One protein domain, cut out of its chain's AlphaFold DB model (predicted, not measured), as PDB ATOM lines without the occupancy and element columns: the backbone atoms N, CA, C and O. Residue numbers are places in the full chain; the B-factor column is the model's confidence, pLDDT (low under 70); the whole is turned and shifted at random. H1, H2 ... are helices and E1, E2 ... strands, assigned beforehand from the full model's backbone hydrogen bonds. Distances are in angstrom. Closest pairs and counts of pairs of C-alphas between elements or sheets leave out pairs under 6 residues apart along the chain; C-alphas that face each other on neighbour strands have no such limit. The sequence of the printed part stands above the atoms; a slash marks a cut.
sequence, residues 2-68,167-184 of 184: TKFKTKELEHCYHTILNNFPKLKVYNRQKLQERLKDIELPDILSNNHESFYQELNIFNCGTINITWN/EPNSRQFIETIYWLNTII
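AT A GLANCE: This is residues 2 to 68 and 167 to 184 of the 184 residues of an uncharacterized protein of Eubacterium oxidoreducens (UniProt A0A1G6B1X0). What does the eye meet first? Three helices lie side by side in a small, loosely triangular group, with H2 touching both H1 and H3, and a two-stranded hairpin, E1 and E2, packs by E2 on the first part of H3; residues 44 to 49 stick out at the hairpin's end of the domain. What is it made of? The printed part has 85 residues with three named helices and two named strands in the order H1, H2, E1, E2, H3; the class is mixed, helices and strands, and the sheet, in the order E1, E2, is antiparallel. How large is it? It is compact, with a radius of gyration of the C-alphas of 12.9 A, yet elongated in outline, its spans being 41 by 24 by 21 A.

HOW THE PARTS SIT: How do the first two helices stand? H1, residues 7 to 19, and H2, residues 25 to 35, form a helical hairpin: they touch, with the closest C-alphas, those of Leu 9 and Leu 35, 6.6 A apart, and run opposite ways at a shallow tilt of 25 degrees. How are the strands joined? E1, residues 52 to 56, and E2, residues 62 to 66, are antiparallel neighbours and form a hairpin; N 55 and O 63 are within hydrogen-bond range at 2.8 A, as are N 53 and O 65 at 2.9 A. Where is the last helix? H3, residues 168 to 181, touches H2 at a shallow tilt of 21 degrees, opposite ways, the closest C-alphas being those of Arg 34 and Thr 176, 6.5 A apart. The closest C-alphas of E2 and H3 are those of Ile 65 and Ser 170, 5.0 A apart, while H1 and H3 are apart. Are the helix backbones complete? In H1, H2 and H3 every O i to N i+4 pair is within hydrogen-bond range.

IN THESE COORDINATES: Where do the helices begin and end? H1 begins at C-alpha 7 at (209.859, 483.112, 412.378) and is 18.3 A long, H2 is 15.7 A long, and H3 is 20.0 A long, ending at C-alpha 181 at (188.645, 478.980, 417.378). And the strands? E1, from C-alpha 52 at (206.846, 483.190, 430.430), and E2 each measure 13.2 A from first to last C-alpha.

THE WHOLE: How far does it reach? The two C-alphas farthest apart, those of Lys 22 and His 48, are 41.6 A apart. Which links are long, and is there a cut? H2 to E1 is a long link of 16 residues; residues 69 to 166 are not printed, and C-alphas 68 and 167 are 5.3 A apart across this cut. Where is confidence low? The mean pLDDT of the printed part is 85.0, and residue 2 and residues 42 to 50 are under 70.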
ATOM      1  N   THR A   2     204.325 491.330 402.786       58.56
ATOM      2  CA  THR A   2     204.335 491.605 404.231       58.56
ATOM      3  C   THR A   2     205.050 490.455 404.934       58.56
ATOM      4  O   THR A   2     204.612 489.312 404.819       58.56
ATOM      5  N   LYS A   3     206.168 490.745 405.601       82.25
ATOM      6  CA  LYS A   3     206.996 489.762 406.312       82.25
ATOM      7  C   LYS A   3     206.555 489.694 407.778       82.25
ATOM      8  O   LYS A   3     206.269 490.738 408.356       82.25
ATOM      9  N   PHE A   4     206.482 488.496 408.356       89.88
ATOM     10  CA  PHE A   4     206.264 488.331 409.797       89.88
ATOM     11  C   PHE A   4     207.470 488.872 410.573       89.88
ATOM     12  O   PHE A   4     208.607 488.730 410.115       89.88
ATOM     13  N   LYS A   5     207.238 489.469 411.748       88.62
ATOM     14  CA  LYS A   5     208.326 489.927 412.629       88.62
ATOM     15  C   LYS A   5     209.151 488.777 413.209       88.62
ATOM     16  O   LYS A   5     210.365 488.903 413.312       88.62
ATOM     17  N   THR A   6     208.508 487.655 413.528       86.25
ATOM     18  CA  THR A   6     209.141 486.470 414.133       86.25
ATOM     19  C   THR A   6     208.934 485.233 413.260       86.25
ATOM     20  O   THR A   6     207.839 485.046 412.715       86.25
ATOM     21  N   LYS A   7     209.942 484.358 413.167       87.00
ATOM     22  CA  LYS A   7     209.859 483.112 412.378       87.00
ATOM     23  C   LYS A   7     208.876 482.113 412.986       87.00
ATOM     24  O   LYS A   7     208.239 481.356 412.262       87.00
ATOM     25  N   GLU A   8     208.726 482.140 414.300       87.81
ATOM     26  CA  GLU A   8     207.843 481.290 415.094       87.81
ATOM     27  C   GLU A   8     206.383 481.506 414.680       87.81
ATOM     28  O   GLU A   8     205.646 480.553 414.426       87.81
ATOM     29  N   LEU A   9     205.969 482.768 414.521       90.75
ATOM     30  CA  LEU A   9     204.620 483.109 414.063       90.75
ATOM     31  C   LEU A   9     204.400 482.845 412.573       90.75
ATOM     32  O   LEU A   9     203.294 482.459 412.193       90.75
ATOM     33  N   GLU A  10     205.427 483.009 411.737       92.25
ATOM     34  CA  GLU A  10     205.365 482.595 410.330       92.25
ATOM     35  C   GLU A  10     205.151 481.080 410.223       92.25
ATOM     36  O   GLU A  10     204.241 480.617 409.531       92.25
ATOM     37  N   HIS A  11     205.935 480.303 410.975       91.31
ATOM     38  CA  HIS A  11     205.779 478.859 411.062       91.31
ATOM     39  C   HIS A  11     204.386 478.480 411.575       91.31
ATOM     40  O   HIS A  11     203.701 477.681 410.937       91.31
ATOM     41  N   CYS A  12     203.921 479.099 412.665       91.44
ATOM     42  CA  CYS A  12     202.599 478.802 413.205       91.44
ATOM     43  C   CYS A  12     201.477 479.117 412.211       91.44
ATOM     44  O   CYS A  12     200.566 478.308 412.038       91.44
ATOM     45  N   TYR A  13     201.561 480.243 411.495       94.25
ATOM     46  CA  TYR A  13     200.615 480.576 410.432       94.25
ATOM     47  C   TYR A  13     200.531 479.463 409.379       94.25
ATOM     48  O   TYR A  13     199.435 478.995 409.061       94.25
ATOM     49  N   HIS A  14     201.671 478.994 408.869       93.88
ATOM     50  CA  HIS A  14     201.693 477.917 407.880       93.88
ATOM     51  C   HIS A  14     201.170 476.590 408.438       93.88
ATOM     52  O   HIS A  14     200.395 475.909 407.763       93.88
ATOM     53  N   THR A  15     201.513 476.251 409.679       93.62
ATOM     54  CA  THR A  15     201.012 475.049 410.354       93.62
ATOM     55  C   THR A  15     199.494 475.090 410.535       93.62
ATOM     56  O   THR A  15     198.810 474.114 410.228       93.62
ATOM     57  N   ILE A  16     198.928 476.239 410.917       93.31
ATOM     58  CA  ILE A  16     197.474 476.440 410.987       93.31
ATOM     59  C   ILE A  16     196.826 476.216 409.616       93.31
ATOM     60  O   ILE A  16     195.827 475.502 409.520       93.31
ATOM     61  N   LEU A  17     197.378 476.789 408.543       94.19
ATOM     62  CA  LEU A  17     196.814 476.610 407.200       94.19
ATOM     63  C   LEU A  17     196.841 475.151 406.733       94.19
ATOM     64  O   LEU A  17     195.907 474.716 406.056       94.19
ATOM     65  N   ASN A  18     197.880 474.408 407.110       93.69
ATOM     66  CA  ASN A  18     197.996 472.983 406.814       93.69
ATOM     67  C   ASN A  18     196.971 472.153 407.600       93.69
ATOM     68  O   ASN A  18     196.361 471.249 407.033       93.69
ATOM     69  N   ASN A  19     196.741 472.482 408.874       92.12
ATOM     70  CA  ASN A  19     195.759 471.793 409.715       92.12
ATOM     71  C   ASN A  19     194.310 472.110 409.312       92.12
ATOM     72  O   ASN A  19     193.429 471.262 409.451       92.12
ATOM     73  N   PHE A  20     194.058 473.308 408.776       92.56
ATOM     74  CA  PHE A  20     192.726 473.773 408.383       92.56
ATOM     75  C   PHE A  20     192.673 474.192 406.900       92.56
ATOM     76  O   PHE A  20     192.411 475.358 406.579       92.56
ATOM     77  N   PRO A  21     192.830 473.246 405.950       91.75
ATOM     78  CA  PRO A  21     192.925 473.556 404.521       91.75
ATOM     79  C   PRO A  21     191.632 474.137 403.931       91.75
ATOM     80  O   PRO A  21     191.653 474.718 402.848       91.75
ATOM     81  N   LYS A  22     190.495 474.022 404.632       93.12
ATOM     82  CA  LYS A  22     189.197 474.587 404.222       93.12
ATOM     83  C   LYS A  22     188.953 476.014 404.730       93.12
ATOM     84  O   LYS A  22     187.906 476.586 404.432       93.12
ATOM     85  N   LEU A  23     189.898 476.613 405.463       93.06
ATOM     86  CA  LEU A  23     189.763 477.985 405.948       93.06
ATOM     87  C   LEU A  23     189.577 478.945 404.761       93.06
ATOM     88  O   LEU A  23     190.393 478.956 403.834       93.06
ATOM     89  N   LYS A  24     188.499 479.740 404.780       93.94
ATOM     90  CA  LYS A  24     188.152 480.685 403.702       93.94
ATOM     91  C   LYS A  24     189.310 481.647 403.425       93.94
ATOM     92  O   LYS A  24     189.935 482.125 404.367       93.94
ATOM     93  N   VAL A  25     189.537 482.001 402.155       92.94
ATOM     94  CA  VAL A  25     190.626 482.912 401.724       92.94
ATOM     95  C   VAL A  25     190.656 484.206 402.543       92.94
ATOM     96  O   VAL A  25     191.710 484.581 403.048       92.94
ATOM     97  N   TYR A  26     189.491 484.823 402.761       93.38
ATOM     98  CA  TYR A  26     189.351 486.012 403.607       93.38
ATOM     99  C   TYR A  26     189.873 485.795 405.041       93.38
ATOM    100  O   TYR A  26     190.613 486.620 405.573       93.38
ATOM    101  N   ASN A  27     189.555 484.653 405.660       95.69
ATOM    102  CA  ASN A  27     190.023 484.329 407.008       95.69
ATOM    103  C   ASN A  27     191.538 484.072 407.043       95.69
ATOM    104  O   ASN A  27     192.178 484.422 408.029       95.69
ATOM    105  N   ARG A  28     192.129 483.523 405.973       94.75
ATOM    106  CA  ARG A  28     193.591 483.351 405.870       94.75
ATOM    107  C   ARG A  28     194.315 484.696 405.853       94.75
ATOM    108  O   ARG A  28     195.259 484.885 406.611       94.75
ATOM    109  N   GLN A  29     193.834 485.637 405.036       94.00
ATOM    110  CA  GLN A  29     194.389 486.993 404.962       94.00
ATOM    111  C   GLN A  29     194.287 487.704 406.314       94.00
ATOM    112  O   GLN A  29     195.281 488.207 406.827       94.00
ATOM    113  N   LYS A  30     193.110 487.647 406.946       94.88
ATOM    114  CA  LYS A  30     192.887 488.238 408.270       94.88
ATOM    115  C   LYS A  30     193.756 487.605 409.361       94.88
ATOM    116  O   LYS A  30     194.225 488.314 410.248       94.88
ATOM    117  N   LEU A  31     193.990 486.292 409.308       95.12
ATOM    118  CA  LEU A  31     194.909 485.609 410.222       95.12
ATOM    119  C   LEU A  31     196.344 486.117 410.039       95.12
ATOM    120  O   LEU A  31     196.996 486.464 411.021       95.12
ATOM    121  N   GLN A  32     196.814 486.215 408.793       95.12
ATOM    122  CA  GLN A  32     198.141 486.747 408.489       95.12
ATOM    123  C   GLN A  32     198.300 488.185 408.998       95.12
ATOM    124  O   GLN A  32     199.299 488.505 409.635       95.12
ATOM    125  N   GLU A  33     197.310 489.050 408.762       94.12
ATOM    126  CA  GLU A  33     197.320 490.440 409.233       94.12
ATOM    127  C   GLU A  33     197.381 490.553 410.754       94.12
ATOM    128  O   GLU A  33     198.092 491.410 411.269       94.12
ATOM    129  N   ARG A  34     196.662 489.684 411.467       94.50
ATOM    130  CA  ARG A  34     196.644 489.680 412.931       94.50
ATOM    131  C   ARG A  34     197.960 489.218 413.547       94.50
ATOM    132  O   ARG A  34     198.308 489.717 414.611       94.50
ATOM    133  N   LEU A  35     198.657 488.284 412.895       93.81
ATOM    134  CA  LEU A  35     199.880 487.668 413.415       93.81
ATOM    135  C   LEU A  35     201.167 488.390 412.995       93.81
ATOM    136  O   LEU A  35     202.114 488.415 413.771       93.81
ATOM    137  N   LYS A  36     201.231 488.965 411.788       92.56
ATOM    138  CA  LYS A  36     202.494 489.439 411.182       92.56
ATOM    139  C   LYS A  36     203.260 490.473 412.019       92.56
ATOM    140  O   LYS A  36     204.487 490.479 411.972       92.56
ATOM    141  N   ASP A  37     202.544 491.323 412.754       90.88
ATOM    142  CA  ASP A  37     203.110 492.462 413.491       90.88
ATOM    143  C   ASP A  37     203.355 492.162 414.977       90.88
ATOM    144  O   ASP A  37     203.895 493.016 415.689       90.88
ATOM    145  N   ILE A  38     202.980 490.964 415.437       93.38
ATOM    146  CA  ILE A  38     203.217 490.509 416.805       93.38
ATOM    147  C   ILE A  38     204.688 490.113 416.941       93.38
ATOM    148  O   ILE A  38     205.241 489.409 416.099       93.38
ATOM    149  N   GLU A  39     205.306 490.551 418.030       89.88
ATOM    150  CA  GLU A  39     206.659 490.165 418.421       89.88
ATOM    151  C   GLU A  39     206.580 489.419 419.754       89.88
ATOM    152  O   GLU A  39     206.401 490.021 420.815       89.88
ATOM    153  N   LEU A  40     206.590 488.088 419.678       84.25
ATOM    154  CA  LEU A  40     206.603 487.228 420.860       84.25
ATOM    155  C   LEU A  40     208.034 487.075 421.388       84.25
ATOM    156  O   LEU A  40     208.978 487.157 420.602       84.25
ATOM    157  N   PRO A  41     208.205 486.863 422.702       75.69
ATOM    158  CA  PRO A  41     209.525 486.707 423.298       75.69
ATOM    159  C   PRO A  41     210.234 485.450 422.784       75.69
ATOM    160  O   PRO A  41     209.631 484.378 422.660       75.69
ATOM    161  N   ASP A  42     211.537 485.582 422.545       68.00
ATOM    162  CA  ASP A  42     212.436 484.457 422.303       68.00
ATOM    163  C   ASP A  42     212.983 483.952 423.653       68.00
ATOM    164  O   ASP A  42     213.526 484.737 424.440       68.00
ATOM    165  N   ILE A  43     212.856 482.643 423.910       57.50
ATOM    166  CA  ILE A  43     213.366 481.960 425.118       57.50
ATOM    167  C   ILE A  43     214.869 482.202 425.294       57.50
ATOM    168  O   ILE A  43     215.366 482.208 426.416       57.50
ATOM    169  N   LEU A  44     215.605 482.437 424.201       53.22
ATOM    170  CA  LEU A  44     217.050 482.662 424.248       53.22
ATOM    171  C   LEU A  44     217.444 484.004 424.889       53.22
ATOM    172  O   LEU A  44     218.610 484.201 425.236       53.22
ATOM    173  N   SER A  45     216.493 484.924 425.079       48.59
ATOM    174  CA  SER A  45     216.729 486.172 425.807       48.59
ATOM    175  C   SER A  45     216.520 485.957 427.314       48.59
ATOM    176  O   SER A  45     215.432 486.133 427.850       48.59
ATOM    177  N   ASN A  46     217.598 485.547 427.994       41.69
ATOM    178  CA  ASN A  46     217.721 485.322 429.446       41.69
ATOM    179  C   ASN A  46     217.468 486.580 430.315       41.69
ATOM    180  O   ASN A  46     218.289 486.942 431.157       41.69
ATOM    181  N   ASN A  47     216.336 487.262 430.156       44.12
ATOM    182  CA  ASN A  47     215.891 488.253 431.128       44.12
ATOM    183  C   ASN A  47     215.013 487.550 432.163       44.12
ATOM    184  O   ASN A  47     213.823 487.325 431.952       44.12
ATOM    185  N   HIS A  48     215.637 487.223 433.296       44.25
ATOM    186  CA  HIS A  48     215.082 486.544 434.475       44.25
ATOM    187  C   HIS A  48     213.839 487.208 435.114       44.25
ATOM    188  O   HIS A  48     213.330 486.708 436.113       44.25
ATOM    189  N   GLU A  49     213.338 488.318 434.568       47.38
ATOM    190  CA  GLU A  49     212.225 489.094 435.134       47.38
ATOM    191  C   GLU A  49     210.875 488.854 434.443       47.38
ATOM    192  O   GLU A  49     209.838 489.276 434.951       47.38
ATOM    193  N   SER A  50     210.852 488.164 433.301       57.22
ATOM    194  CA  SER A  50     209.610 487.905 432.568       57.22
ATOM    195  C   SER A  50     209.037 486.529 432.907       57.22
ATOM    196  O   SER A  50     209.695 485.505 432.741       57.22
ATOM    197  N   PHE A  51     207.784 486.495 433.371       70.88
ATOM    198  CA  PHE A  51     207.064 485.245 433.606       70.88
ATOM    199  C   PHE A  51     206.500 484.750 432.280       70.88
ATOM    200  O   PHE A  51     205.445 485.199 431.817       70.88
ATOM    201  N   TYR A  52     207.243 483.840 431.665       77.88
ATOM    202  CA  TYR A  52     206.846 483.190 430.430       77.88
ATOM    203  C   TYR A  52     205.974 481.973 430.702       77.88
ATOM    204  O   TYR A  52     206.159 481.246 431.677       77.88
ATOM    205  N   GLN A  53     205.047 481.731 429.789       81.56
ATOM    206  CA  GLN A  53     204.293 480.495 429.727       81.56
ATOM    207  C   GLN A  53     204.417 479.905 428.330       81.56
ATOM    208  O   GLN A  53     204.026 480.522 427.338       81.56
ATOM    209  N   GLU A  54     204.932 478.682 428.287       83.00
ATOM    210  CA  GLU A  54     204.966 477.859 427.089       83.00
ATOM    211  C   GLU A  54     203.564 477.327 426.789       83.00
ATOM    212  O   GLU A  54     202.889 476.770 427.662       83.00
ATOM    213  N   LEU A  55     203.124 477.498 425.547       82.38
ATOM    214  CA  LEU A  55     201.865 476.993 425.022       82.38
ATOM    215  C   LEU A  55     202.129 476.156 423.774       82.38
ATOM    216  O   LEU A  55     202.819 476.594 422.856       82.38
ATOM    217  N   ASN A  56     201.513 474.979 423.700       81.00
ATOM    218  CA  ASN A  56     201.485 474.176 422.481       81.00
ATOM    219  C   ASN A  56     200.115 474.330 421.813       81.00
ATOM    220  O   ASN A  56     199.098 473.876 422.340       81.00
ATOM    221  N   ILE A  57     200.087 475.027 420.678       77.81
ATOM    222  CA  ILE A  57     198.857 475.489 420.030       77.81
ATOM    223  C   ILE A  57     198.837 474.973 418.599       77.81
ATOM    224  O   ILE A  57     199.777 475.229 417.860       77.81
ATOM    225  N   PHE A  58     197.775 474.270 418.195       79.62
ATOM    226  CA  PHE A  58     197.603 473.738 416.833       79.62
ATOM    227  C   PHE A  58     198.840 473.011 416.274       79.62
ATOM    228  O   PHE A  58     199.079 473.050 415.072       79.62
ATOM    229  N   ASN A  59     199.651 472.370 417.120       80.19
ATOM    230  CA  ASN A  59     200.927 471.768 416.724       80.19
ATOM    231  C   ASN A  59     201.911 472.751 416.051       80.19
ATOM    232  O   ASN A  59     202.806 472.320 415.333       80.19
ATOM    233  N   CYS A  60     201.782 474.060 416.298       80.81
ATOM    234  CA  CYS A  60     202.714 475.101 415.851       80.81
ATOM    235  C   CYS A  60     204.104 475.006 416.508       80.81
ATOM    236  O   CYS A  60     204.961 475.841 416.234       80.81
ATOM    237  N   GLY A  61     204.318 474.038 417.403       79.00
ATOM    238  CA  GLY A  61     205.449 474.014 418.322       79.00
ATOM    239  C   GLY A  61     205.161 474.803 419.600       79.00
ATOM    240  O   GLY A  61     204.010 475.130 419.903       79.00
ATOM    241  N   THR A  62     206.220 475.068 420.361       79.62
ATOM    242  CA  THR A  62     206.156 475.850 421.596       79.62
ATOM    243  C   THR A  62     206.078 477.335 421.266       79.62
ATOM    244  O   THR A  62     206.962 477.880 420.609       79.62
ATOM    245  N   ILE A  63     205.020 477.990 421.738       85.00
ATOM    246  CA  ILE A  63     204.829 479.434 421.652       85.00
ATOM    247  C   ILE A  63     204.862 480.007 423.061       85.00
ATOM    248  O   ILE A  63     204.148 479.534 423.941       85.00
ATOM    249  N   ASN A  64     205.652 481.055 423.254       85.81
ATOM    250  CA  ASN A  64     205.769 481.722 424.542       85.81
ATOM    251  C   ASN A  64     204.845 482.923 424.605       85.81
ATOM    252  O   ASN A  64     204.831 483.765 423.705       85.81
ATOM    253  N   ILE A  65     204.108 483.010 425.703       88.12
ATOM    254  CA  ILE A  65     203.392 484.219 426.089       88.12
ATOM    255  C   ILE A  65     203.990 484.780 427.375       88.12
ATOM    256  O   ILE A  65     204.527 484.041 428.197       88.12
ATOM    257  N   THR A  66     203.860 486.085 427.554       89.56
ATOM    258  CA  THR A  66     204.332 486.818 428.725       89.56
ATOM    259  C   THR A  66     203.148 487.349 429.514       89.56
ATOM    260  O   THR A  66     202.249 488.001 428.965       89.56
ATOM    261  N   TRP A  67     203.175 487.095 430.816       88.94
ATOM    262  CA  TRP A  67     202.248 487.681 431.776       88.94
ATOM    263  C   TRP A  67     202.715 489.076 432.195       88.94
ATOM    264  O   TRP A  67     203.902 489.296 432.422       88.94
ATOM    265  N   ASN A  68     201.773 490.002 432.362       89.88
ATOM    266  CA  ASN A  68     202.022 491.287 433.002       89.88
ATOM    267  C   ASN A  68     201.990 491.103 434.523       89.88
ATOM    268  O   ASN A  68     200.933 491.097 435.166       89.88
ATOM    269  N   GLU A 167     200.931 490.689 428.508       92.06
ATOM    270  CA  GLU A 167     201.630 491.744 427.771       92.06
ATOM    271  C   GLU A 167     200.995 491.968 426.383       92.06
ATOM    272  O   GLU A 167     200.460 491.015 425.805       92.06
ATOM    273  N   PRO A 168     201.055 493.184 425.797       92.88
ATOM    274  CA  PRO A 168     200.297 493.542 424.593       92.88
ATOM    275  C   PRO A 168     200.420 492.556 423.421       92.88
ATOM    276  O   PRO A 168     199.405 492.144 422.856       92.88
ATOM    277  N   ASN A 169     201.638 492.112 423.094       93.12
ATOM    278  CA  ASN A 169     201.870 491.161 421.999       93.12
ATOM    279  C   ASN A 169     201.310 489.767 422.313       93.12
ATOM    280  O   ASN A 169     200.679 489.134 421.465       93.12
ATOM    281  N   SER A 170     201.475 489.312 423.556       92.62
ATOM    282  CA  SER A 170     200.929 488.033 424.025       92.62
ATOM    283  C   SER A 170     199.404 488.049 424.039       92.62
ATOM    284  O   SER A 170     198.757 487.100 423.596       92.62
ATOM    285  N   ARG A 171     198.811 489.166 424.467       94.38
ATOM    286  CA  ARG A 171     197.369 489.394 424.419       94.38
ATOM    287  C   ARG A 171     196.842 489.337 422.989       94.38
ATOM    288  O   ARG A 171     195.901 488.589 422.732       94.38
ATOM    289  N   GLN A 172     197.444 490.092 422.068       94.25
ATOM    290  CA  GLN A 172     197.029 490.117 420.662       94.25
ATOM    291  C   GLN A 172     197.101 488.719 420.034       94.25
ATOM    292  O   GLN A 172     196.224 488.330 419.255       94.25
ATOM    293  N   PHE A 173     198.117 487.939 420.403       93.12
ATOM    294  CA  PHE A 173     198.257 486.560 419.964       93.12
ATOM    295  C   PHE A 173     197.113 485.677 420.486       93.12
ATOM    296  O   PHE A 173     196.405 485.070 419.681       93.12
ATOM    297  N   ILE A 174     196.843 485.665 421.797       92.88
ATOM    298  CA  ILE A 174     195.744 484.870 422.374       92.88
ATOM    299  C   ILE A 174     194.376 485.303 421.833       92.88
ATOM    300  O   ILE A 174     193.554 484.452 421.499       92.88
ATOM    301  N   GLU A 175     194.127 486.603 421.660       94.12
ATOM    302  CA  GLU A 175     192.899 487.111 421.029       94.12
ATOM    303  C   GLU A 175     192.754 486.626 419.577       94.12
ATOM    304  O   GLU A 175     191.643 486.366 419.105       94.12
ATOM    305  N   THR A 176     193.869 486.471 418.862       93.19
ATOM    306  CA  THR A 176     193.888 485.930 417.500       93.19
ATOM    307  C   THR A 176     193.568 484.443 417.481       93.19
ATOM    308  O   THR A 176     192.748 484.020 416.663       93.19
ATOM    309  N   ILE A 177     194.139 483.660 418.399       91.12
ATOM    310  CA  ILE A 177     193.827 482.232 418.529       91.12
ATOM    311  C   ILE A 177     192.370 482.021 418.944       91.12
ATOM    312  O   ILE A 177     191.672 481.199 418.354       91.12
ATOM    313  N   TYR A 178     191.873 482.805 419.899       91.50
ATOM    314  CA  TYR A 178     190.475 482.746 420.305       91.50
ATOM    315  C   TYR A 178     189.531 483.086 419.148       91.50
ATOM    316  O   TYR A 178     188.571 482.358 418.913       91.50
ATOM    317  N   TRP A 179     189.827 484.135 418.370       92.88
ATOM    318  CA  TRP A 179     189.067 484.437 417.156       92.88
ATOM    319  C   TRP A 179     189.086 483.262 416.172       92.88
ATOM    320  O   TRP A 179     188.028 482.883 415.670       92.88
ATOM    321  N   LEU A 180     190.251 482.657 415.925       91.00
ATOM    322  CA  LEU A 180     190.368 481.515 415.022       91.00
ATOM    323  C   LEU A 180     189.493 480.337 415.484       91.00
ATOM    324  O   LEU A 180     188.748 479.797 414.674       91.00
ATOM    325  N   ASN A 181     189.492 480.021 416.782       88.19
ATOM    326  CA  ASN A 181     188.645 478.980 417.378       88.19
ATOM    327  C   ASN A 181     187.134 479.202 417.178       88.19
ATOM    328  O   ASN A 181     186.365 478.258 417.298       88.19
ATOM    329  N   THR A 182     186.691 480.429 416.879       89.62
ATOM    330  CA  THR A 182     185.269 480.728 416.610       89.62
ATOM    331  C   THR A 182     184.865 480.574 415.143       89.62
ATOM    332  O   THR A 182     183.689 480.730 414.816       89.62
ATOM    333  N   ILE A 183     185.821 480.322 414.245       90.44
ATOM    334  CA  ILE A 183     185.592 480.275 412.791       90.44
ATOM    335  C   ILE A 183     186.120 479.006 412.107       90.44
ATOM    336  O   ILE A 183     185.925 478.873 410.893       90.44
ATOM    337  N   ILE A 184     186.824 478.141 412.844       85.31
ATOM    338  CA  ILE A 184     187.204 476.782 412.423       85.31
ATOM    339  C   ILE A 184     186.099 475.799 412.800       85.31
ATOM    340  O   ILE A 184     185.833 474.915 411.958       85.31
TER     341      ILE A 184